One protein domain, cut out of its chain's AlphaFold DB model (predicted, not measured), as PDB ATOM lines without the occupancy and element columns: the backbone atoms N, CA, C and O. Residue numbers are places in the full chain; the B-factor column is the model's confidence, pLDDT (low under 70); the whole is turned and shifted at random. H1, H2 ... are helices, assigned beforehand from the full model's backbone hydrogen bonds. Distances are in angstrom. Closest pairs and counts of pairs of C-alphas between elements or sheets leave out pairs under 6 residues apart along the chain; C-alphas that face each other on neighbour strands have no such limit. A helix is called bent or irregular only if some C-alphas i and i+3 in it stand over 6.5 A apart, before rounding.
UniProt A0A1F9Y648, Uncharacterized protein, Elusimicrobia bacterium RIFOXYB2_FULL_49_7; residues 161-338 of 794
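This is residues 161 to 338 of the 794 residues of an uncharacterized protein of Elusimicrobia bacterium RIFOXYB2_FULL_49_7 (UniProt A0A1F9Y648). A long rod is built along one long helix, H3, with H2 folded back along it as a helical hairpin at one end; toward the other end the shorter helices H4 and H5 pack on the last part of H3, and H7 and H8 pack on H4. H6 and the long link after it carry the rod on past the end of H3, while the small helix H1 sits at the side near H3 and H5. The printed part has 178 residues with eight named helices, H1 to H8 in chain order, and no named strand; the class is all helix. The whole is loose, with a radius of gyration of the C-alphas of 22.1 A, and spans 79 by 34 by 28 A.

H3, residues 218 to 253, is the longest helix at 52.7 A, from C-alpha 218 at (78.230, 84.775, 43.642) to C-alpha 253 at (93.399, 36.615, 28.439). Before it come H1, residues 164 to 168, and H2, residues 180 to 205, 36.3 A long. After it come H4, residues 257 to 272, 22.1 A; H5, residues 279 to 293, 20.6 A; H6, residues 296 to 306, 15.9 A; H7, residues 320 to 323; and H8, residues 326 to 332, which ends with C-alpha 332 at (99.266, 44.009, 45.342). H4 is irregular, with C-alphas 262 and 265 7.4 A apart, and has a kink of 55 degrees near residue 264. H6 is only just irregular, with C-alphas 299 and 302 6.6 A apart.

H3 and H2 are a helical hairpin and touch at a shallow tilt of 27 degrees, opposite ways; the closest C-alphas, of Tyr 180 and Gly 248, are 5.5 A apart. H3, with residues 242 to 253 alone, touches H4 in a second helical hairpin, at a shallow tilt of 21 degrees; the closest C-alphas are those of Thr 253 and Phe 260, 5.1 A. H3, H4 and H5 are an up and down bundle, each running against the one before it. H3 and H5 only just touch, with 3 pairs of C-alphas within 8 A, the closest those of Ala 243 and Val 281 at 7.3 A. H1 and H5 also only just touch, with 3 such pairs, the closest those of Tyr 166 and Val 281 at 7.7 A. H4 touches H8 at a shallow tilt of 24 degrees, the same way, with the C-alphas of Ser 268 and Leu 329 closest at 5.0 A. H4 touches H7 with residues 261 to 265 alone; the closest C-alphas, of Lys 262 and Ala 322, are 5.1 A apart. H6 is close to H4 but not clearly touching, the closest C-alphas being those of Ile 257 and Phe 296 at 7.6 A. H2 and H4 are apart. Every O i to N i+4 pair is within hydrogen-bond range in H1, H2, H3, H5 and H8, against 7 of 12 in H4 and 5 of 7 in H6; H7 is too short for such a pair.

The C-alphas farthest apart, of Asp 217 and Thr 308, are 79.6 A apart. Residues 214 to 219 and 305 to 311 stand free. The links H1 to H2, H2 to H3 and H6 to H7 are long. The printed part has no cut; its mean pLDDT is 89.5, with residues 171 to 176 under 70.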
ATOM      1  N   VAL A 161      80.495  61.127  32.410       93.31
ATOM      2  CA  VAL A 161      80.329  59.709  32.089       93.31
ATOM      3  C   VAL A 161      79.278  59.095  33.007       93.31
ATOM      4  O   VAL A 161      79.226  59.384  34.206       93.31
ATOM      5  N   ASP A 162      78.433  58.232  32.441       88.38
ATOM      6  CA  ASP A 162      77.446  57.498  33.225       88.38
ATOM      7  C   ASP A 162      78.141  56.591  34.249       88.38
ATOM      8  O   ASP A 162      79.039  55.807  33.934       88.38
ATOM      9  N   ARG A 163      77.708  56.711  35.504       90.88
ATOM     10  CA  ARG A 163      78.260  55.967  36.635       90.88
ATOM     11  C   ARG A 163      77.566  54.623  36.853       90.88
ATOM     12  O   ARG A 163      78.014  53.879  37.720       90.88
ATOM     13  N   LEU A 164      76.481  54.329  36.127       85.56
ATOM     14  CA  LEU A 164      75.654  53.135  36.316       85.56
ATOM     15  C   LEU A 164      76.468  51.848  36.142       85.56
ATOM     16  O   LEU A 164      76.614  51.097  37.103       85.56
ATOM     17  N   TYR A 165      77.109  51.667  34.985       82.50
ATOM     18  CA  TYR A 165      77.935  50.487  34.704       82.50
ATOM     19  C   TYR A 165      79.041  50.269  35.740       82.50
ATOM     20  O   TYR A 165      79.259  49.146  36.175       82.50
ATOM     21  N   TYR A 166      79.715  51.335  36.183       87.50
ATOM     22  CA  TYR A 166      80.759  51.244  37.210       87.50
ATOM     23  C   TYR A 166      80.209  50.820  38.583       87.50
ATOM     24  O   TYR A 166      80.838  50.043  39.300       87.50
ATOM     25  N   LYS A 167      79.029  51.322  38.965       85.00
ATOM     26  CA  LYS A 167      78.377  50.969  40.237       85.00
ATOM     27  C   LYS A 167      77.838  49.543  40.247       85.00
ATOM     28  O   LYS A 167      77.742  48.949  41.315       85.00
ATOM     29  N   GLU A 168      77.485  49.013  39.083       83.75
ATOM     30  CA  GLU A 168      76.934  47.668  38.939       83.75
ATOM     31  C   GLU A 168      77.999  46.569  38.858       83.75
ATOM     32  O   GLU A 168      77.627  45.402  38.923       83.75
ATOM     33  N   ILE A 169      79.294  46.905  38.789       82.75
ATOM     34  CA  ILE A 169      80.387  45.915  38.804       82.75
ATOM     35  C   ILE A 169      80.289  45.073  40.081       82.75
ATOM     36  O   ILE A 169      80.445  45.592  41.193       82.75
ATOM     37  N   ASN A 170      80.009  43.781  39.919       77.81
ATOM     38  CA  ASN A 170      79.911  42.800  40.996       77.81
ATOM     39  C   ASN A 170      80.007  41.366  40.447       77.81
ATOM     40  O   ASN A 170      80.089  41.161  39.236       77.81
ATOM     41  N   SER A 171      79.890  40.389  41.349       65.50
ATOM     42  CA  SER A 171      80.050  38.959  41.071       65.50
ATOM     43  C   SER A 171      78.945  38.290  40.241       65.50
ATOM     44  O   SER A 171      78.966  37.073  40.061       65.50
ATOM     45  N   GLN A 172      77.952  39.054  39.788       65.44
ATOM     46  CA  GLN A 172      76.850  38.613  38.930       65.44
ATOM     47  C   GLN A 172      76.719  39.457  37.653       65.44
ATOM     48  O   GLN A 172      75.915  39.111  36.792       65.44
ATOM     49  N   ASN A 173      77.470  40.556  37.525       66.44
ATOM     50  CA  ASN A 173      77.367  41.483  36.403       66.44
ATOM     51  C   ASN A 173      78.774  41.858  35.913       66.44
ATOM     52  O   ASN A 173      79.349  42.876  36.306       66.44
ATOM     53  N   HIS A 174      79.339  40.984  35.076       62.06
ATOM     54  CA  HIS A 174      80.731  41.045  34.628       62.06
ATOM     55  C   HIS A 174      80.844  41.351  33.134       62.06
ATOM     56  O   HIS A 174      81.428  40.563  32.406       62.06
ATOM     57  N   PHE A 175      80.295  42.470  32.651       68.56
ATOM     58  CA  PHE A 175      80.653  43.008  31.325       68.56
ATOM     59  C   PHE A 175      80.705  41.979  30.164       68.56
ATOM     60  O   PHE A 175      81.539  42.101  29.262       68.56
ATOM     61  N   GLU A 176      79.844  40.956  30.178       62.03
ATOM     62  CA  GLU A 176      79.773  39.989  29.083       62.03
ATOM     63  C   GLU A 176      79.320  40.755  27.828       62.03
ATOM     64  O   GLU A 176      78.383  41.552  27.881       62.03
ATOM     65  N   ASP A 177      80.071  40.610  26.732       70.12
ATOM     66  CA  ASP A 177      79.921  41.374  25.482       70.12
ATOM     67  C   ASP A 177      80.136  42.904  25.587       70.12
ATOM     68  O   ASP A 177      79.710  43.676  24.721       70.12
ATOM     69  N   PHE A 178      80.854  43.378  26.611       83.75
ATOM     70  CA  PHE A 178      81.199  44.795  26.749       83.75
ATOM     71  C   PHE A 178      82.332  45.223  25.802       83.75
ATOM     72  O   PHE A 178      83.413  44.632  25.760       83.75
ATOM     73  N   ASN A 179      82.137  46.329  25.077       88.19
ATOM     74  CA  ASN A 179      83.171  46.891  24.206       88.19
ATOM     75  C   ASN A 179      84.145  47.786  24.995       88.19
ATOM     76  O   ASN A 179      84.049  49.018  24.977       88.19
ATOM     77  N   TYR A 180      85.108  47.154  25.672       90.31
ATOM     78  CA  TYR A 180      86.134  47.838  26.467       90.31
ATOM     79  C   TYR A 180      86.925  48.872  25.664       90.31
ATOM     80  O   TYR A 180      87.162  49.974  26.156       90.31
ATOM     81  N   ALA A 181      87.299  48.551  24.423       89.88
ATOM     82  CA  ALA A 181      88.087  49.443  23.577       89.88
ATOM     83  C   ALA A 181      87.346  50.761  23.295       89.88
ATOM     84  O   ALA A 181      87.913  51.841  23.467       89.88
ATOM     85  N   LEU A 182      86.061  50.678  22.933       92.00
ATOM     86  CA  LEU A 182      85.228  51.853  22.681       92.00
ATOM     87  C   LEU A 182      85.007  52.685  23.952       92.00
ATOM     88  O   LEU A 182      85.069  53.916  23.901       92.00
ATOM     89  N   ALA A 183      84.762  52.030  25.090       91.25
ATOM     90  CA  ALA A 183      84.555  52.711  26.365       91.25
ATOM     91  C   ALA A 183      85.826  53.444  26.832       91.25
ATOM     92  O   ALA A 183      85.760  54.619  27.196       91.25
ATOM     93  N   ILE A 184      86.991  52.790  26.756       93.69
ATOM     94  CA  ILE A 184      88.289  53.387  27.102       93.69
ATOM     95  C   ILE A 184      88.587  54.594  26.205       93.69
ATOM     96  O   ILE A 184      88.971  55.644  26.724       93.69
ATOM     97  N   ASP A 185      88.392  54.480  24.886       94.38
ATOM     98  CA  ASP A 185      88.598  55.596  23.951       94.38
ATOM     99  C   ASP A 185      87.676  56.781  24.271       94.38
ATOM    100  O   ASP A 185      88.130  57.920  24.401       94.38
ATOM    101  N   THR A 186      86.384  56.508  24.467       93.81
ATOM    102  CA  THR A 186      85.375  57.539  24.742       93.81
ATOM    103  C   THR A 186      85.699  58.307  26.022       93.81
ATOM    104  O   THR A 186      85.761  59.538  26.004       93.81
ATOM    105  N   ILE A 187      85.982  57.600  27.122       95.06
ATOM    106  CA  ILE A 187      86.306  58.239  28.404       95.06
ATOM    107  C   ILE A 187      87.641  58.988  28.313       95.06
ATOM    108  O   ILE A 187      87.754  60.093  28.832       95.06
ATOM    109  N   THR A 188      88.637  58.457  27.598       95.31
ATOM    110  CA  THR A 188      89.922  59.154  27.398       95.31
ATOM    111  C   THR A 188      89.734  60.481  26.648       95.31
ATOM    112  O   THR A 188      90.316  61.503  27.031       95.31
ATOM    113  N   ARG A 189      88.881  60.502  25.611       95.31
ATOM    114  CA  ARG A 189      88.522  61.734  24.888       95.31
ATOM    115  C   ARG A 189      87.790  62.728  25.789       95.31
ATOM    116  O   ARG A 189      88.166  63.898  25.815       95.31
ATOM    117  N   HIS A 190      86.807  62.271  26.568       96.31
ATOM    118  CA  HIS A 190      86.089  63.116  27.529       96.31
ATOM    119  C   HIS A 190      87.037  63.720  28.574       96.31
ATOM    120  O   HIS A 190      87.046  64.936  28.772       96.31
ATOM    121  N   GLN A 191      87.905  62.900  29.167       95.69
ATOM    122  CA  GLN A 191      88.861  63.333  30.182       95.69
ATOM    123  C   GLN A 191      89.833  64.386  29.637       95.69
ATOM    124  O   GLN A 191      90.204  65.312  30.354       95.69
ATOM    125  N   THR A 192      90.230  64.276  28.366       95.12
ATOM    126  CA  THR A 192      91.101  65.260  27.702       95.12
ATOM    127  C   THR A 192      90.426  66.629  27.602       95.12
ATOM    128  O   THR A 192      91.045  67.640  27.926       95.12
ATOM    129  N   VAL A 193      89.143  66.671  27.225       95.69
ATOM    130  CA  VAL A 193      88.368  67.924  27.171       95.69
ATOM    131  C   VAL A 193      88.217  68.537  28.566       95.69
ATOM    132  O   VAL A 193      88.435  69.735  28.745       95.69
ATOM    133  N   LEU A 194      87.897  67.718  29.570       96.69
ATOM    134  CA  LEU A 194      87.734  68.170  30.953       96.69
ATOM    135  C   LEU A 194      89.048  68.683  31.568       96.69
ATOM    136  O   LEU A 194      89.033  69.693  32.269       96.69
ATOM    137  N   LYS A 195      90.193  68.056  31.263       95.19
ATOM    138  CA  LYS A 195      91.520  68.559  31.665       95.19
ATOM    139  C   LYS A 195      91.815  69.939  31.079       95.19
ATOM    140  O   LYS A 195      92.339  70.783  31.790       95.19
ATOM    141  N   GLY A 196      91.381  70.216  29.847       95.06
ATOM    142  CA  GLY A 196      91.479  71.562  29.275       95.06
ATOM    143  C   GLY A 196      90.739  72.622  30.104       95.06
ATOM    144  O   GLY A 196      91.247  73.723  30.294       95.06
ATOM    145  N   ILE A 197      89.571  72.287  30.671       95.06
ATOM    146  CA  ILE A 197      88.867  73.179  31.611       95.06
ATOM    147  C   ILE A 197      89.622  73.287  32.937       95.06
ATOM    148  O   ILE A 197      89.705  74.375  33.502       95.06
ATOM    149  N   GLN A 198      90.181  72.181  33.433       95.62
ATOM    150  CA  GLN A 198      90.970  72.177  34.666       95.62
ATOM    151  C   GLN A 198      92.176  73.117  34.555       95.62
ATOM    152  O   GLN A 198      92.416  73.898  35.472       95.62
ATOM    153  N   ASP A 199      92.875  73.105  33.419       95.25
ATOM    154  CA  ASP A 199      93.991  74.011  33.142       95.25
ATOM    155  C   ASP A 199      93.534  75.480  33.125       95.25
ATOM    156  O   ASP A 199      94.200  76.351  33.691       95.25
ATOM    157  N   GLU A 200      92.360  75.772  32.546       93.75
ATOM    158  CA  GLU A 200      91.768  77.114  32.613       93.75
ATOM    159  C   GLU A 200      91.410  77.523  34.054       93.75
ATOM    160  O   GLU A 200      91.603  78.682  34.424       93.75
ATOM    161  N   PHE A 201      90.931  76.601  34.896       94.44
ATOM    162  CA  PHE A 201      90.639  76.872  36.311       94.44
ATOM    163  C   PHE A 201      91.916  77.118  37.122       94.44
ATOM    164  O   PHE A 201      91.959  78.061  37.909       94.44
ATOM    165  N   ILE A 202      92.986  76.360  36.870       93.12
ATOM    166  CA  ILE A 202      94.308  76.603  37.467       93.12
ATOM    167  C   ILE A 202      94.836  77.989  37.059       93.12
ATOM    168  O   ILE A 202      95.387  78.720  37.884       93.12
ATOM    169  N   ALA A 203      94.630  78.401  35.805       91.88
ATOM    170  CA  ALA A 203      94.984  79.748  35.363       91.88
ATOM    171  C   ALA A 203      94.153  80.832  36.079       91.88
ATOM    172  O   ALA A 203      94.701  81.878  36.433       91.88
ATOM    173  N   LEU A 204      92.861  80.592  36.332       91.62
ATOM    174  CA  LEU A 204      92.009  81.498  37.112       91.62
ATOM    175  C   LEU A 204      92.453  81.602  38.578       91.62
ATOM    176  O   LEU A 204      92.487  82.717  39.097       91.62
ATOM    177  N   ASP A 205      92.854  80.491  39.205       89.75
ATOM    178  CA  ASP A 205      93.354  80.467  40.589       89.75
ATOM    179  C   ASP A 205      94.516  81.450  40.795       89.75
ATOM    180  O   ASP A 205      94.588  82.135  41.814       89.75
ATOM    181  N   SER A 206      95.403  81.578  39.801       89.31
ATOM    182  CA  SER A 206      96.555  82.492  39.858       89.31
ATOM    183  C   SER A 206      96.189  83.986  39.850       89.31
ATOM    184  O   SER A 206      97.036  84.829  40.137       89.31
ATOM    185  N   LEU A 207      94.937  84.320  39.519       90.31
ATOM    186  CA  LEU A 207      94.423  85.689  39.411       90.31
ATOM    187  C   LEU A 207      93.551  86.092  40.611       90.31
ATOM    188  O   LEU A 207      93.007  87.199  40.628       90.31
ATOM    189  N   PHE A 208      93.371  85.201  41.585       90.06
ATOM    190  CA  PHE A 208      92.534  85.441  42.752       90.06
ATOM    191  C   PHE A 208      93.196  86.376  43.773       90.06
ATOM    192  O   PHE A 208      94.358  86.175  44.135       90.06
ATOM    193  N   PRO A 209      92.470  87.385  44.295       85.38
ATOM    194  CA  PRO A 209      92.973  88.201  45.392       85.38
ATOM    195  C   PRO A 209      92.952  87.404  46.705       85.38
ATOM    196  O   PRO A 209      92.122  86.518  46.903       85.38
ATOM    197  N   ALA A 210      93.848  87.738  47.638       80.50
ATOM    198  CA  ALA A 210      94.064  86.965  48.868       80.50
ATOM    199  C   ALA A 210      92.805  86.801  49.750       80.50
ATOM    200  O   ALA A 210      92.694  85.842  50.510       80.50
ATOM    201  N   ASN A 211      91.848  87.723  49.652       83.00
ATOM    202  CA  ASN A 211      90.603  87.733  50.421       83.00
ATOM    203  C   ASN A 211      89.439  86.964  49.758       83.00
ATOM    204  O   ASN A 211      88.414  86.776  50.416       83.00
ATOM    205  N   ILE A 212      89.563  86.494  48.504       84.62
ATOM    206  CA  ILE A 212      88.436  85.852  47.797       84.62
ATOM    207  C   ILE A 212      88.043  84.502  48.403       84.62
ATOM    208  O   ILE A 212      86.877  84.123  48.341       84.62
ATOM    209  N   LEU A 213      88.990  83.798  49.034       77.12
ATOM    210  CA  LEU A 213      88.802  82.427  49.522       77.12
ATOM    211  C   LEU A 213      87.637  82.282  50.518       77.12
ATOM    212  O   LEU A 213      87.015  81.225  50.567       77.12
ATOM    213  N   ASN A 214      87.308  83.352  51.253       76.31
ATOM    214  CA  ASN A 214      86.214  83.405  52.230       76.31
ATOM    215  C   ASN A 214      85.069  84.344  51.796       76.31
ATOM    216  O   ASN A 214      84.317  84.844  52.632       76.31
ATOM    217  N   SER A 215      84.963  84.641  50.499       81.56
ATOM    218  CA  SER A 215      83.986  85.588  49.961       81.56
ATOM    219  C   SER A 215      82.623  84.945  49.690       81.56
ATOM    220  O   SER A 215      82.529  83.829  49.177       81.56
ATOM    221  N   ASN A 216      81.551  85.703  49.940       86.06
ATOM    222  CA  ASN A 216      80.186  85.376  49.506       86.06
ATOM    223  C   ASN A 216      79.877  85.895  48.086       86.06
ATOM    224  O   ASN A 216      78.709  85.990  47.708       86.06
ATOM    225  N   ASP A 217      80.896  86.269  47.302       87.25
ATOM    226  CA  ASP A 217      80.703  86.707  45.917       87.25
ATOM    227  C   ASP A 217      80.075  85.575  45.069       87.25
ATOM    228  O   ASP A 217      80.647  84.482  44.987       87.25
ATOM    229  N   PRO A 218      78.925  85.810  44.407       89.00
ATOM    230  CA  PRO A 218      78.230  84.775  43.642       89.00
ATOM    231  C   PRO A 218      79.054  84.145  42.511       89.00
ATOM    232  O   PRO A 218      78.886  82.960  42.228       89.00
ATOM    233  N   ALA A 219      79.944  84.898  41.852       89.75
ATOM    234  CA  ALA A 219      80.782  84.365  40.779       89.75
ATOM    235  C   ALA A 219      81.836  83.403  41.339       89.75
ATOM    236  O   ALA A 219      82.059  82.336  40.772       89.75
ATOM    237  N   TYR A 220      82.418  83.735  42.494       92.12
ATOM    238  CA  TYR A 220      83.351  82.846  43.179       92.12
ATOM    239  C   TYR A 220      82.659  81.578  43.709       92.12
ATOM    240  O   TYR A 220      83.172  80.480  43.519       92.12
ATOM    241  N   GLN A 221      81.454  81.691  44.279       92.62
ATOM    242  CA  GLN A 221      80.667  80.523  44.712       92.62
ATOM    243  C   GLN A 221      80.289  79.605  43.534       92.62
ATOM    244  O   GLN A 221      80.345  78.382  43.631       92.62
ATOM    245  N   ASN A 222      79.960  80.180  42.376       93.19
ATOM    246  CA  ASN A 222      79.726  79.404  41.158       93.19
ATOM    247  C   ASN A 222      81.001  78.709  40.651       93.19
ATOM    248  O   ASN A 222      80.927  77.580  40.158       93.19
ATOM    249  N   TYR A 223      82.159  79.365  40.773       94.62
ATOM    250  CA  TYR A 223      83.457  78.787  40.433       94.62
ATOM    251  C   TYR A 223      83.790  77.587  41.324       94.62
ATOM    252  O   TYR A 223      84.100  76.517  40.802       94.62
ATOM    253  N   THR A 224      83.667  77.722  42.648       92.62
ATOM    254  CA  THR A 224      83.984  76.638  43.591       92.62
ATOM    255  C   THR A 224      83.094  75.414  43.371       92.62
ATOM    256  O   THR A 224      83.589  74.286  43.384       92.62
ATOM    257  N   VAL A 225      81.801  75.618  43.089       94.00
ATOM    258  CA  VAL A 225      80.872  74.530  42.747       94.00
ATOM    259  C   VAL A 225      81.279  73.836  41.445       94.00
ATOM    260  O   VAL A 225      81.387  72.612  41.429       94.00
ATOM    261  N   LEU A 226      81.539  74.581  40.361       95.06
ATOM    262  CA  LEU A 226      81.948  73.975  39.085       95.06
ATOM    263  C   LEU A 226      83.288  73.253  39.185       95.06
ATOM    264  O   LEU A 226      83.429  72.167  38.630       95.06
ATOM    265  N   ARG A 227      84.253  73.830  39.903       94.88
ATOM    266  CA  ARG A 227      85.550  73.204  40.161       94.88
ATOM    267  C   ARG A 227      85.376  71.871  40.872       94.88
ATOM    268  O   ARG A 227      85.927  70.878  40.415       94.88
ATOM    269  N   LYS A 228      84.557  71.831  41.926       95.12
ATOM    270  CA  LYS A 228      84.273  70.591  42.648       95.12
ATOM    271  C   LYS A 228      83.637  69.535  41.739       95.12
ATOM    272  O   LYS A 228      84.071  68.391  41.754       95.12
ATOM    273  N   VAL A 229      82.656  69.917  40.917       95.44
ATOM    274  CA  VAL A 229      82.020  68.995  39.957       95.44
ATOM    275  C   VAL A 229      83.029  68.475  38.927       95.44
ATOM    276  O   VAL A 229      83.035  67.283  38.634       95.44
ATOM    277  N   LEU A 230      83.897  69.343  38.401       96.25
ATOM    278  CA  LEU A 230      84.951  68.970  37.458       96.25
ATOM    279  C   LEU A 230      85.960  67.997  38.082       96.25
ATOM    280  O   LEU A 230      86.280  66.979  37.475       96.25
ATOM    281  N   GLU A 231      86.453  68.298  39.283       95.38
ATOM    282  CA  GLU A 231      87.405  67.453  40.009       95.38
ATOM    283  C   GLU A 231      86.789  66.090  40.362       95.38
ATOM    284  O   GLU A 231      87.433  65.055  40.176       95.38
ATOM    285  N   ASP A 232      85.528  66.068  40.804       95.12
ATOM    286  CA  ASP A 232      84.790  64.837  41.106       95.12
ATOM    287  C   ASP A 232      84.526  63.982  39.852       95.12
ATOM    288  O   ASP A 232      84.482  62.750  39.943       95.12
ATOM    289  N   GLU A 233      84.344  64.603  38.685       96.50
ATOM    290  CA  GLU A 233      84.166  63.898  37.412       96.50
ATOM    291  C   GLU A 233      85.491  63.389  36.838       96.50
ATOM    292  O   GLU A 233      85.585  62.224  36.460       96.50
ATOM    293  N   LEU A 234      86.548  64.205  36.844       96.00
ATOM    294  CA  LEU A 234      87.887  63.792  36.412       96.00
ATOM    295  C   LEU A 234      88.434  62.637  37.255       96.00
ATOM    296  O   LEU A 234      89.050  61.722  36.698       96.00
ATOM    297  N   ARG A 235      88.195  62.670  38.576       94.06
ATOM    298  CA  ARG A 235      88.540  61.574  39.489       94.06
ATOM    299  C   ARG A 235      87.774  60.308  39.120       94.06
ATOM    300  O   ARG A 235      88.399  59.291  38.851       94.06
ATOM    301  N   PHE A 236      86.450  60.400  38.977       94.69
ATOM    302  CA  PHE A 236      85.629  59.258  38.577       94.69
ATOM    303  C   PHE A 236      86.062  58.650  37.231       94.69
ATOM    304  O   PHE A 236      86.196  57.435  37.124       94.69
ATOM    305  N   GLN A 237      86.334  59.472  36.213       95.25
ATOM    306  CA  GLN A 237      86.799  58.982  34.912       95.25
ATOM    307  C   GLN A 237      88.168  58.299  35.001       95.25
ATOM    308  O   GLN A 237      88.395  57.314  34.299       95.25
ATOM    309  N   LYS A 238      89.071  58.780  35.871       94.50
ATOM    310  CA  LYS A 238      90.347  58.103  36.150       94.50
ATOM    311  C   LYS A 238      90.093  56.714  36.746       94.50
ATOM    312  O   LYS A 238      90.618  55.734  36.221       94.50
ATOM    313  N   ASP A 239      89.263  56.634  37.782       92.81
ATOM    314  CA  ASP A 239      88.951  55.383  38.482       92.81
ATOM    315  C   ASP A 239      88.268  54.377  37.542       92.81
ATOM    316  O   ASP A 239      88.631  53.197  37.491       92.81
ATOM    317  N   TYR A 240      87.332  54.852  36.716       92.69
ATOM    318  CA  TYR A 240      86.629  54.006  35.759       92.69
ATOM    319  C   TYR A 240      87.559  53.504  34.644       92.69
ATOM    320  O   TYR A 240      87.517  52.323  34.300       92.69
ATOM    321  N   LEU A 241      88.464  54.341  34.121       93.19
ATOM    322  CA  LEU A 241      89.482  53.898  33.162       93.19
ATOM    323  C   LEU A 241      90.398  52.815  33.744       93.19
ATOM    324  O   LEU A 241      90.730  51.863  33.037       93.19
ATOM    325  N   THR A 242      90.795  52.940  35.013       93.12
ATOM    326  CA  THR A 242      91.590  51.917  35.707       93.12
ATOM    327  C   THR A 242      90.839  50.586  35.762       93.12
ATOM    328  O   THR A 242      91.408  49.553  35.405       93.12
ATOM    329  N   ALA A 243      89.548  50.606  36.111       91.38
ATOM    330  CA  ALA A 243      88.709  49.409  36.121       91.38
ATOM    331  C   ALA A 243      88.537  48.794  34.721       91.38
ATOM    332  O   ALA A 243      88.771  47.601  34.540       91.38
ATOM    333  N   LEU A 244      88.199  49.598  33.709       90.94
ATOM    334  CA  LEU A 244      87.997  49.115  32.338       90.94
ATOM    335  C   LEU A 244      89.254  48.486  31.739       90.94
ATOM    336  O   LEU A 244      89.160  47.481  31.043       90.94
ATOM    337  N   ARG A 245      90.433  49.058  32.011       92.69
ATOM    338  CA  ARG A 245      91.708  48.488  31.555       92.69
ATOM    339  C   ARG A 245      91.987  47.140  32.205       92.69
ATOM    340  O   ARG A 245      92.447  46.238  31.518       92.69
ATOM    341  N   PHE A 246      91.691  46.998  33.494       92.94
ATOM    342  CA  PHE A 246      91.856  45.734  34.203       92.94
ATOM    343  C   PHE A 246      90.922  44.646  33.663       92.94
ATOM    344  O   PHE A 246      91.402  43.615  33.198       92.94
ATOM    345  N   PHE A 247      89.608  44.889  33.663       90.38
ATOM    346  CA  PHE A 247      88.627  43.889  33.227       90.38
ATOM    347  C   PHE A 247      88.721  43.601  31.727       90.38
ATOM    348  O   PHE A 247      88.624  42.447  31.323       90.38
ATOM    349  N   GLY A 248      88.997  44.615  30.901       90.56
ATOM    350  CA  GLY A 248      89.223  44.416  29.471       90.56
ATOM    351  C   GLY A 248      90.453  43.556  29.200       90.56
ATOM    352  O   GLY A 248      90.402  42.641  28.378       90.56
ATOM    353  N   ARG A 249      91.545  43.788  29.937       92.31
ATOM    354  CA  ARG A 249      92.757  42.980  29.797       92.31
ATOM    355  C   ARG A 249      92.571  41.558  30.314       92.31
ATOM    356  O   ARG A 249      93.077  40.621  29.704       92.31
ATOM    357  N   GLU A 250      91.846  41.377  31.410       90.62
ATOM    358  CA  GLU A 250      91.517  40.045  31.912       90.62
ATOM    359  C   GLU A 250      90.680  39.263  30.890       90.62
ATOM    360  O   GLU A 250      91.088  38.161  30.511       90.62
ATOM    361  N   TYR A 251      89.635  39.888  30.336       89.31
ATOM    362  CA  TYR A 251      88.767  39.320  29.302       89.31
ATOM    363  C   TYR A 251      89.551  38.831  28.070       89.31
ATOM    364  O   TYR A 251      89.362  37.706  27.608       89.31
ATOM    365  N   GLU A 252      90.513  39.616  27.569       90.44
ATOM    366  CA  GLU A 252      91.379  39.219  26.441       90.44
ATOM    367  C   GLU A 252      92.192  37.937  26.711       90.44
ATOM    368  O   GLU A 252      92.509  37.165  25.791       90.44
ATOM    369  N   THR A 253      92.542  37.716  27.980       92.75
ATOM    370  CA  THR A 253      93.399  36.615  28.439       92.75
ATOM    371  C   THR A 253      92.622  35.418  28.983       92.75
ATOM    372  O   THR A 253      93.233  34.426  29.396       92.75
ATOM    373  N   GLN A 254      91.289  35.467  28.983       87.56
ATOM    374  CA  GLN A 254      90.440  34.422  29.544       87.56
ATOM    375  C   GLN A 254      90.720  33.057  28.888       87.56
ATOM    376  O   GLN A 254      90.861  32.936  27.670       87.56
ATOM    377  N   GLY A 255      90.891  32.016  29.713       85.19
ATOM    378  CA  GLY A 255      91.254  30.665  29.257       85.19
ATOM    379  C   GLY A 255      92.673  30.521  28.680       85.19
ATOM    380  O   GLY A 255      93.077  29.418  28.323       85.19
ATOM    381  N   LYS A 256      93.460  31.605  28.610       91.56
ATOM    382  CA  LYS A 256      94.821  31.633  28.046       91.56
ATOM    383  C   LYS A 256      95.840  32.009  29.120       91.56
ATOM    384  O   LYS A 256      96.290  33.150  29.199       91.56
ATOM    385  N   ILE A 257      96.230  31.040  29.946       90.44
ATOM    386  CA  ILE A 257      97.132  31.265  31.093       90.44
ATOM    387  C   ILE A 257      98.469  31.930  30.711       90.44
ATOM    388  O   ILE A 257      98.938  32.812  31.419       90.44
ATOM    389  N   VAL A 258      99.045  31.593  29.551       91.06
ATOM    390  CA  VAL A 258     100.277  32.225  29.032       91.06
ATOM    391  C   VAL A 258     100.095  33.726  28.799       91.06
ATOM    392  O   VAL A 258     100.941  34.521  29.205       91.06
ATOM    393  N   GLU A 259      98.996  34.127  28.159       92.75
ATOM    394  CA  GLU A 259      98.700  35.541  27.892       92.75
ATOM    395  C   GLU A 259      98.351  36.287  29.184       92.75
ATOM    396  O   GLU A 259      98.782  37.423  29.376       92.75
ATOM    397  N   PHE A 260      97.679  35.617  30.122       93.50
ATOM    398  CA  PHE A 260      97.430  36.150  31.460       93.50
ATOM    399  C   PHE A 260      98.735  36.430  32.224       93.50
ATOM    400  O   PHE A 260      98.913  37.516  32.772       93.50
ATOM    401  N   ILE A 261      99.691  35.492  32.206       91.50
ATOM    402  CA  ILE A 261     101.013  35.671  32.828       91.50
ATOM    403  C   ILE A 261     101.746  36.868  32.210       91.50
ATOM    404  O   ILE A 261     102.303  37.685  32.942       91.50
ATOM    405  N   LYS A 262     101.724  37.018  30.877       92.19
ATOM    406  CA  LYS A 262     102.318  38.181  30.185       92.19
ATOM    407  C   LYS A 262     101.695  39.503  30.632       92.19
ATOM    408  O   LYS A 262     102.416  40.485  30.796       92.19
ATOM    409  N   ALA A 263     100.384  39.510  30.864       92.94
ATOM    410  CA  ALA A 263      99.638  40.675  31.321       92.94
ATOM    411  C   ALA A 263      99.790  40.966  32.827       92.94
ATOM    412  O   ALA A 263      99.328  42.009  33.282       92.94
ATOM    413  N   ALA A 264     100.460  40.112  33.614       90.75
ATOM    414  CA  ALA A 264     100.507  40.233  35.076       90.75
ATOM    415  C   ALA A 264     100.968  41.615  35.574       90.75
ATOM    416  O   ALA A 264     100.397  42.155  36.518       90.75
ATOM    417  N   GLY A 265     101.960  42.220  34.912       89.12
ATOM    418  CA  GLY A 265     102.428  43.567  35.256       89.12
ATOM    419  C   GLY A 265     101.392  44.663  34.981       89.12
ATOM    420  O   GLY A 265     101.262  45.587  35.776       89.12
ATOM    421  N   GLU A 266     100.634  44.556  33.888       90.00
ATOM    422  CA  GLU A 266      99.561  45.502  33.547       90.00
ATOM    423  C   GLU A 266      98.383  45.363  34.519       90.00
ATOM    424  O   GLU A 266      97.860  46.360  35.010       90.00
ATOM    425  N   LEU A 267      98.016  44.124  34.860       92.38
ATOM    426  CA  LEU A 267      96.952  43.820  35.820       92.38
ATOM    427  C   LEU A 267      97.296  44.300  37.238       92.38
ATOM    428  O   LEU A 267      96.411  44.715  37.982       92.38
ATOM    429  N   SER A 268      98.582  44.302  37.597       90.50
ATOM    430  CA  SER A 268      99.070  44.771  38.899       90.50
ATOM    431  C   SER A 268      98.772  46.257  39.149       90.50
ATOM    432  O   SER A 268      98.489  46.656  40.279       90.50
ATOM    433  N   VAL A 269      98.746  47.079  38.088       89.62
ATOM    434  CA  VAL A 269      98.478  48.529  38.171       89.62
ATOM    435  C   VAL A 269      97.124  48.828  38.817       89.62
ATOM    436  O   VAL A 269      97.018  49.766  39.602       89.62
ATOM    437  N   PHE A 270      96.104  48.016  38.538       93.38
ATOM    438  CA  PHE A 270      94.770  48.174  39.121       93.38
ATOM    439  C   PHE A 270      94.793  48.107  40.650       93.38
ATOM    440  O   PHE A 270      94.179  48.931  41.323       93.38
ATOM    441  N   PHE A 271      95.556  47.167  41.211       92.94
ATOM    442  CA  PHE A 271      95.619  46.970  42.657       92.94
ATOM    443  C   PHE A 271      96.506  47.986  43.372       92.94
ATOM    444  O   PHE A 271      96.315  48.215  44.565       92.94
ATOM    445  N   ASN A 272      97.415  48.645  42.656       91.12
ATOM    446  CA  ASN A 272      98.167  49.779  43.195       91.12
ATOM    447  C   ASN A 272      97.282  51.014  43.422       91.12
ATOM    448  O   ASN A 272      97.583  51.829  44.286       91.12
ATOM    449  N   GLU A 273      96.175  51.139  42.689       89.88
ATOM    450  CA  GLU A 273      95.221  52.252  42.805       89.88
ATOM    451  C   GLU A 273      93.970  51.863  43.628       89.88
ATOM    452  O   GLU A 273      93.010  52.628  43.701       89.88
ATOM    453  N   LYS A 274      93.966  50.689  44.286       87.19
ATOM    454  CA  LYS A 274      92.790  50.108  44.972       87.19
ATOM    455  C   LYS A 274      92.141  51.003  46.030       87.19
ATOM    456  O   LYS A 274      90.949  50.856  46.280       87.19
ATOM    457  N   GLU A 275      92.906  51.901  46.653       88.50
ATOM    458  CA  GLU A 275      92.409  52.831  47.679       88.50
ATOM    459  C   GLU A 275      91.486  53.915  47.103       88.50
ATOM    460  O   GLU A 275      90.660  54.473  47.824       88.50
ATOM    461  N   HIS A 276      91.608  54.208  45.805       88.31
ATOM    462  CA  HIS A 276      90.766  55.175  45.099       88.31
ATOM    463  C   HIS A 276      89.547  54.526  44.428       88.31
ATOM    464  O   HIS A 276      88.583  55.212  44.094       88.31
ATOM    465  N   LEU A 277      89.561  53.202  44.262       90.62
ATOM    466  CA  LEU A 277      88.495  52.452  43.608       90.62
ATOM    467  C   LEU A 277      87.351  52.113  44.573       90.62
ATOM    468  O   LEU A 277      87.519  52.021  45.789       90.62
ATOM    469  N   ALA A 278      86.158  51.893  44.019       88.69
ATOM    470  CA  ALA A 278      85.014  51.468  44.814       88.69
ATOM    471  C   ALA A 278      85.214  50.032  45.330       88.69
ATOM    472  O   ALA A 278      85.741  49.170  44.625       88.69
ATOM    473  N   SER A 279      84.774  49.754  46.560       87.69
ATOM    474  CA  SER A 279      85.033  48.471  47.228       87.69
ATOM    475  C   SER A 279      84.475  47.264  46.467       87.69
ATOM    476  O   SER A 279      85.126  46.225  46.428       87.69
ATOM    477  N   ASN A 280      83.314  47.407  45.821       86.62
ATOM    478  CA  ASN A 280      82.717  46.378  44.966       86.62
ATOM    479  C   ASN A 280      83.587  46.064  43.736       86.62
ATOM    480  O   ASN A 280      83.757  44.899  43.395       86.62
ATOM    481  N   VAL A 281      84.194  47.087  43.126       90.31
ATOM    482  CA  VAL A 281      85.072  46.959  41.952       90.31
ATOM    483  C   VAL A 281      86.366  46.242  42.328       90.31
ATOM    484  O   VAL A 281      86.781  45.297  41.658       90.31
ATOM    485  N   THR A 282      86.983  46.655  43.436       90.56
ATOM    486  CA  THR A 282      88.200  46.026  43.959       90.56
ATOM    487  C   THR A 282      87.950  44.576  44.372       90.56
ATOM    488  O   THR A 282      88.775  43.713  44.079       90.56
ATOM    489  N   GLN A 283      86.823  44.291  45.035       88.88
ATOM    490  CA  GLN A 283      86.476  42.936  45.465       88.88
ATOM    491  C   GLN A 283      86.271  42.002  44.268       88.88
ATOM    492  O   GLN A 283      86.829  40.907  44.255       88.88
ATOM    493  N   GLU A 284      85.566  42.464  43.236       89.62
ATOM    494  CA  GLU A 284      85.373  41.693  42.010       89.62
ATOM    495  C   GLU A 284      86.707  41.391  41.308       89.62
ATOM    496  O   GLU A 284      86.995  40.245  40.963       89.62
ATOM    497  N   GLY A 285      87.589  42.392  41.191       91.00
ATOM    498  CA  GLY A 285      88.928  42.184  40.637       91.00
ATOM    499  C   GLY A 285      89.752  41.152  41.420       91.00
ATOM    500  O   GLY A 285      90.435  40.319  40.816       91.00
ATOM    501  N   LYS A 286      89.660  41.154  42.759       91.12
ATOM    502  CA  LYS A 286      90.308  40.145  43.616       91.12
ATOM    503  C   LYS A 286      89.747  38.743  43.375       91.12
ATOM    504  O   LYS A 286      90.524  37.791  43.302       91.12
ATOM    505  N   ASP A 287      88.430  38.603  43.249       89.50
ATOM    506  CA  ASP A 287      87.776  37.305  43.068       89.50
ATOM    507  C   ASP A 287      88.105  36.678  41.706       89.50
ATOM    508  O   ASP A 287      88.394  35.477  41.635       89.50
ATOM    509  N   ILE A 288      88.160  37.487  40.642       89.50
ATOM    510  CA  ILE A 288      88.635  37.051  39.322       89.50
ATOM    511  C   ILE A 288      90.099  36.620  39.400       89.50
ATOM    512  O   ILE A 288      90.426  35.485  39.038       89.50
ATOM    513  N   LEU A 289      90.987  37.470  39.932       90.88
ATOM    514  CA  LEU A 289      92.401  37.119  40.057       90.88
ATOM    515  C   LEU A 289      92.607  35.842  40.861       90.88
ATOM    516  O   LEU A 289      93.386  34.994  40.446       90.88
ATOM    517  N   LYS A 290      91.906  35.666  41.982       90.31
ATOM    518  CA  LYS A 290      92.032  34.467  42.815       90.31
ATOM    519  C   LYS A 290      91.736  33.188  42.027       90.31
ATOM    520  O   LYS A 290      92.435  32.194  42.219       90.31
ATOM    521  N   LYS A 291      90.745  33.211  41.127       89.12
ATOM    522  CA  LYS A 291      90.442  32.085  40.225       89.12
ATOM    523  C   LYS A 291      91.561  31.873  39.203       89.12
ATOM    524  O   LYS A 291      92.064  30.760  39.088       89.12
ATOM    525  N   ARG A 292      91.997  32.935  38.518       91.19
ATOM    526  CA  ARG A 292      93.037  32.862  37.470       91.19
ATOM    527  C   ARG A 292      94.394  32.427  38.031       91.19
ATOM    528  O   ARG A 292      95.076  31.589  37.453       91.19
ATOM    529  N   LEU A 293      94.769  32.942  39.198       89.75
ATOM    530  CA  LEU A 293      96.002  32.602  39.905       89.75
ATOM    531  C   LEU A 293      96.028  31.137  40.380       89.75
ATOM    532  O   LEU A 293      97.104  30.550  40.485       89.75
ATOM    533  N   ALA A 294      94.872  30.503  40.603       88.62
ATOM    534  CA  ALA A 294      94.800  29.077  40.933       88.62
ATOM    535  C   ALA A 294      95.166  28.153  39.748       88.62
ATOM    536  O   ALA A 294      95.479  26.984  39.965       88.62
ATOM    537  N   GLU A 295      95.181  28.663  38.511       90.56
ATOM    538  CA  GLU A 295      95.556  27.904  37.304       90.56
ATOM    539  C   GLU A 295      97.081  27.728  37.151       90.56
ATOM    540  O   GLU A 295      97.529  26.915  36.342       90.56
ATOM    541  N   PHE A 296      97.895  28.437  37.945       89.75
ATOM    542  CA  PHE A 296      99.361  28.428  37.827       89.75
ATOM    543  C   PHE A 296      99.986  27.062  38.091       89.75
ATOM    544  O   PHE A 296     100.757  26.569  37.266       89.75
ATOM    545  N   LEU A 297      99.669  26.451  39.235       90.81
ATOM    546  CA  LEU A 297     100.215  25.143  39.601       90.81
ATOM    547  C   LEU A 297      99.836  24.071  38.557       90.81
ATOM    548  O   LEU A 297     100.756  23.454  38.017       90.81
ATOM    549  N   PRO A 298      98.550  23.901  38.170       92.69
ATOM    550  CA  PRO A 298      98.154  22.962  37.117       92.69
ATOM    551  C   PRO A 298      98.831  23.186  35.759       92.69
ATOM    552  O   PRO A 298      99.006  22.227  35.011       92.69
ATOM    553  N   TYR A 299      99.202  24.428  35.429       92.38
ATOM    554  CA  TYR A 299      99.899  24.740  34.182       92.38
ATOM    555  C   TYR A 299     101.393  24.388  34.237       92.38
ATOM    556  O   TYR A 299     101.906  23.719  33.340       92.38
ATOM    557  N   PHE A 300     102.106  24.818  35.285       92.81
ATOM    558  CA  PHE A 300     103.561  24.655  35.357       92.81
ATOM    559  C   PHE A 300     104.007  23.263  35.818       92.81
ATOM    560  O   PHE A 300     105.034  22.786  35.332       92.81
ATOM    561  N   ASP A 301     103.263  22.589  36.702       92.94
ATOM    562  CA  ASP A 301     103.658  21.274  37.232       92.94
ATOM    563  C   ASP A 301     103.921  20.237  36.118       92.94
ATOM    564  O   ASP A 301     105.008  19.645  36.101       92.94
ATOM    565  N   PRO A 302     103.013  20.032  35.140       93.12
ATOM    566  CA  PRO A 302     103.249  19.097  34.041       93.12
ATOM    567  C   PRO A 302     104.401  19.524  33.124       93.12
ATOM    568  O   PRO A 302     105.149  18.671  32.650       93.12
ATOM    569  N   LEU A 303     104.573  20.832  32.890       93.06
ATOM    570  CA  LEU A 303     105.637  21.363  32.031       93.06
ATOM    571  C   LEU A 303     107.024  21.104  32.622       93.06
ATOM    572  O   LEU A 303     107.927  20.669  31.905       93.06
ATOM    573  N   ILE A 304     107.201  21.330  33.928       93.88
ATOM    574  CA  ILE A 304     108.472  21.030  34.598       93.88
ATOM    575  C   ILE A 304     108.690  19.514  34.636       93.88
ATOM    576  O   ILE A 304     109.792  19.055  34.339       93.88
ATOM    577  N   ALA A 305     107.651  18.728  34.939       92.62
ATOM    578  CA  ALA A 305     107.748  17.269  34.983       92.62
ATOM    579  C   ALA A 305     108.136  16.650  33.625       92.62
ATOM    580  O   ALA A 305     108.848  15.643  33.587       92.62
ATOM    581  N   ALA A 306     107.698  17.255  32.516       93.81
ATOM    582  CA  ALA A 306     108.051  16.842  31.161       93.81
ATOM    583  C   ALA A 306     109.484  17.233  30.756       93.81
ATOM    584  O   ALA A 306     110.050  16.620  29.847       93.81
ATOM    585  N   LYS A 307     110.099  18.220  31.424       94.25
ATOM    586  CA  LYS A 307     111.472  18.643  31.137       94.25
ATOM    587  C   LYS A 307     112.473  17.594  31.625       94.25
ATOM    588  O   LYS A 307     112.509  17.224  32.801       94.25
ATOM    589  N   THR A 308     113.323  17.124  30.716       93.38
ATOM    590  CA  THR A 308     114.311  16.067  30.994       93.38
ATOM    591  C   THR A 308     115.757  16.534  30.882       93.38
ATOM    592  O   THR A 308     116.639  15.895  31.452       93.38
ATOM    593  N   ASP A 309     116.004  17.647  30.197       93.44
ATOM    594  CA  ASP A 309     117.322  18.242  30.012       93.44
ATOM    595  C   ASP A 309     117.648  19.290  31.099       93.44
ATOM    596  O   ASP A 309     116.773  19.731  31.850       93.44
ATOM    597  N   GLY A 310     118.926  19.669  31.187       91.75
ATOM    598  CA  GLY A 310     119.453  20.652  32.139       91.75
ATOM    599  C   GLY A 310     119.551  22.088  31.605       91.75
ATOM    600  O   GLY A 310     120.193  22.917  32.247       91.75
ATOM    601  N   GLU A 311     119.012  22.370  30.416       93.81
ATOM    602  CA  GLU A 311     119.107  23.678  29.760       93.81
ATOM    603  C   GLU A 311     118.107  24.680  30.361       93.81
ATOM    604  O   GLU A 311     117.152  24.274  31.038       93.81
ATOM    605  N   PRO A 312     118.280  25.994  30.111       93.88
ATOM    606  CA  PRO A 312     117.336  27.010  30.556       93.88
ATOM    607  C   PRO A 312     115.883  26.677  30.215       93.88
ATOM    608  O   PRO A 312     115.582  26.040  29.205       93.88
ATOM    609  N   LEU A 313     114.965  27.134  31.071       93.06
ATOM    610  CA  LEU A 313     113.535  27.048  30.777       93.06
ATOM    611  C   LEU A 313     113.210  27.720  29.439       93.06
ATOM    612  O   LEU A 313     113.728  28.801  29.144       93.06
ATOM    613  N   ASP A 314     112.326  27.085  28.673       87.81
ATOM    614  CA  ASP A 314     111.851  27.602  27.395       87.81
ATOM    615  C   ASP A 314     111.131  28.943  27.602       87.81
ATOM    616  O   ASP A 314     110.127  29.032  28.315       87.81
ATOM    617  N   SER A 315     111.658  29.999  26.985       81.94
ATOM    618  CA  SER A 315     111.144  31.361  27.164       81.94
ATOM    619  C   SER A 315     109.709  31.561  26.658       81.94
ATOM    620  O   SER A 315     109.036  32.479  27.120       81.94
ATOM    621  N   VAL A 316     109.222  30.706  25.752       83.31
ATOM    622  CA  VAL A 316     107.868  30.769  25.185       83.31
ATOM    623  C   VAL A 316     106.884  30.014  26.073       83.31
ATOM    624  O   VAL A 316     105.840  30.562  26.421       83.31
ATOM    625  N   ALA A 317     107.217  28.788  26.480       84.62
ATOM    626  CA  ALA A 317     106.341  27.954  27.301       84.62
ATOM    627  C   ALA A 317     106.270  28.431  28.761       84.62
ATOM    628  O   ALA A 317     105.194  28.409  29.364       84.62
ATOM    629  N   PHE A 318     107.400  28.884  29.324       89.12
ATOM    630  CA  PHE A 318     107.496  29.313  30.725       89.12
ATOM    631  C   PHE A 318     107.390  30.825  30.930       89.12
ATOM    632  O   PHE A 318     107.262  31.267  32.073       89.12
ATOM    633  N   VAL A 319     107.464  31.618  29.852       88.19
ATOM    634  CA  VAL A 319     107.330  33.086  29.871       88.19
ATOM    635  C   VAL A 319     108.174  33.737  30.976       88.19
ATOM    636  O   VAL A 319     107.697  34.569  31.746       88.19
ATOM    637  N   THR A 320     109.432  33.317  31.106       83.81
ATOM    638  CA  THR A 320     110.241  33.497  32.327       83.81
ATOM    639  C   THR A 320     110.316  34.944  32.826       83.81
ATOM    640  O   THR A 320     110.208  35.183  34.028       83.81
ATOM    641  N   THR A 321     110.406  35.928  31.925       83.69
ATOM    642  CA  THR A 321     110.395  37.361  32.275       83.69
ATOM    643  C   THR A 321     109.071  37.829  32.879       83.69
ATOM    644  O   THR A 321     109.071  38.654  33.791       83.69
ATOM    645  N   ALA A 322     107.941  37.340  32.372       85.19
ATOM    646  CA  ALA A 322     106.626  37.732  32.868       85.19
ATOM    647  C   ALA A 322     106.253  36.967  34.143       85.19
ATOM    648  O   ALA A 322     105.738  37.565  35.083       85.19
ATOM    649  N   THR A 323     106.608  35.681  34.221       87.44
ATOM    650  CA  THR A 323     106.405  34.838  35.409       87.44
ATOM    651  C   THR A 323     107.059  35.438  36.658       87.44
ATOM    652  O   THR A 323     106.469  35.400  37.735       87.44
ATOM    653  N   ALA A 324     108.219  36.092  36.519       83.81
ATOM    654  CA  ALA A 324     108.894  36.791  37.619       83.81
ATOM    655  C   ALA A 324     108.091  37.970  38.216       83.81
ATOM    656  O   ALA A 324     108.354  38.367  39.348       83.81
ATOM    657  N   LYS A 325     107.113  38.527  37.486       86.25
ATOM    658  CA  LYS A 325     106.255  39.635  37.953       86.25
ATOM    659  C   LYS A 325     104.988  39.163  38.665       86.25
ATOM    660  O   LYS A 325     104.293  39.958  39.286       86.25
ATOM    661  N   VAL A 326     104.662  37.877  38.586       89.25
ATOM    662  CA  VAL A 326     103.427  37.338  39.166       89.25
ATOM    663  C   VAL A 326     103.406  37.403  40.701       89.25
ATOM    664  O   VAL A 326     102.354  37.741  41.241       89.25
ATOM    665  N   PRO A 327     104.510  37.165  41.441       88.38
ATOM    666  CA  PRO A 327     104.513  37.358  42.894       88.38
ATOM    667  C   PRO A 327     104.109  38.776  43.331       88.38
ATOM    668  O   PRO A 327     103.424  38.934  44.339       88.38
ATOM    669  N   GLU A 328     104.470  39.802  42.552       87.94
ATOM    670  CA  GLU A 328     104.046  41.188  42.794       87.94
ATOM    671  C   GLU A 328     102.525  41.339  42.640       87.94
ATOM    672  O   GLU A 328     101.879  41.967  43.477       87.94
ATOM    673  N   LEU A 329     101.934  40.691  41.629       90.62
ATOM    674  CA  LEU A 329     100.483  40.671  41.425       90.62
ATOM    675  C   LEU A 329      99.744  40.044  42.619       90.62
ATOM    676  O   LEU A 329      98.740  40.600  43.059       90.62
ATOM    677  N   TYR A 330     100.249  38.934  43.181       90.88
ATOM    678  CA  TYR A 330      99.703  38.351  44.419       90.88
ATOM    679  C   TYR A 330      99.743  39.353  45.580       90.88
ATOM    680  O   TYR A 330      98.741  39.530  46.275       90.88
ATOM    681  N   GLY A 331     100.891  40.014  45.772       88.94
ATOM    682  CA  GLY A 331     101.096  40.991  46.840       88.94
ATOM    683  C   GLY A 331     100.154  42.189  46.730       88.94
ATOM    684  O   GLY A 331      99.442  42.503  47.685       88.94
ATOM    685  N   ASN A 332     100.084  42.814  45.555       89.94
ATOM    686  CA  ASN A 332      99.266  44.009  45.342       89.94
ATOM    687  C   ASN A 332      97.767  43.694  45.460       89.94
ATOM    688  O   ASN A 332      97.021  44.453  46.092       89.94
ATOM    689  N   ALA A 333      97.341  42.537  44.937       89.94
ATOM    690  CA  ALA A 333      95.966  42.055  45.027       89.94
ATOM    691  C   ALA A 333      95.565  41.528  46.416       89.94
ATOM    692  O   ALA A 333      94.389  41.229  46.628       89.94
ATOM    693  N   GLU A 334      96.504  41.425  47.364       89.38
ATOM    694  CA  GLU A 334      96.289  40.835  48.697       89.38
ATOM    695  C   GLU A 334      95.732  39.403  48.632       89.38
ATOM    696  O   GLU A 334      94.977  38.960  49.501       89.38
ATOM    697  N   VAL A 335      96.097  38.663  47.583       88.88
ATOM    698  CA  VAL A 335      95.758  37.248  47.452       88.88
ATOM    699  C   VAL A 335      96.853  36.449  48.161       88.88
ATOM    700  O   VAL A 335      98.028  36.604  47.825       88.88
ATOM    701  N   PRO A 336      96.522  35.587  49.140       85.88
ATOM    702  CA  PRO A 336      97.534  34.825  49.859       85.88
ATOM    703  C   PRO A 336      98.263  33.871  48.907       85.88
ATOM    704  O   PRO A 336      97.644  33.035  48.244       85.88
ATOM    705  N   LEU A 337      99.590  33.983  48.864       87.62
ATOM    706  CA  LEU A 337     100.452  33.078  48.113       87.62
ATOM    707  C   LEU A 337     100.634  31.780  48.912       87.62
ATOM    708  O   LEU A 337     101.140  31.802  50.036       87.62
ATOM    709  N   SER A 338     100.207  30.642  48.358       89.50
ATOM    710  CA  SER A 338     100.417  29.349  49.019       89.50
ATOM    711  C   SER A 338     101.903  28.984  49.032       89.50
ATOM    712  O   SER A 338     102.632  29.293  48.087       89.50
TER     713      SER A 338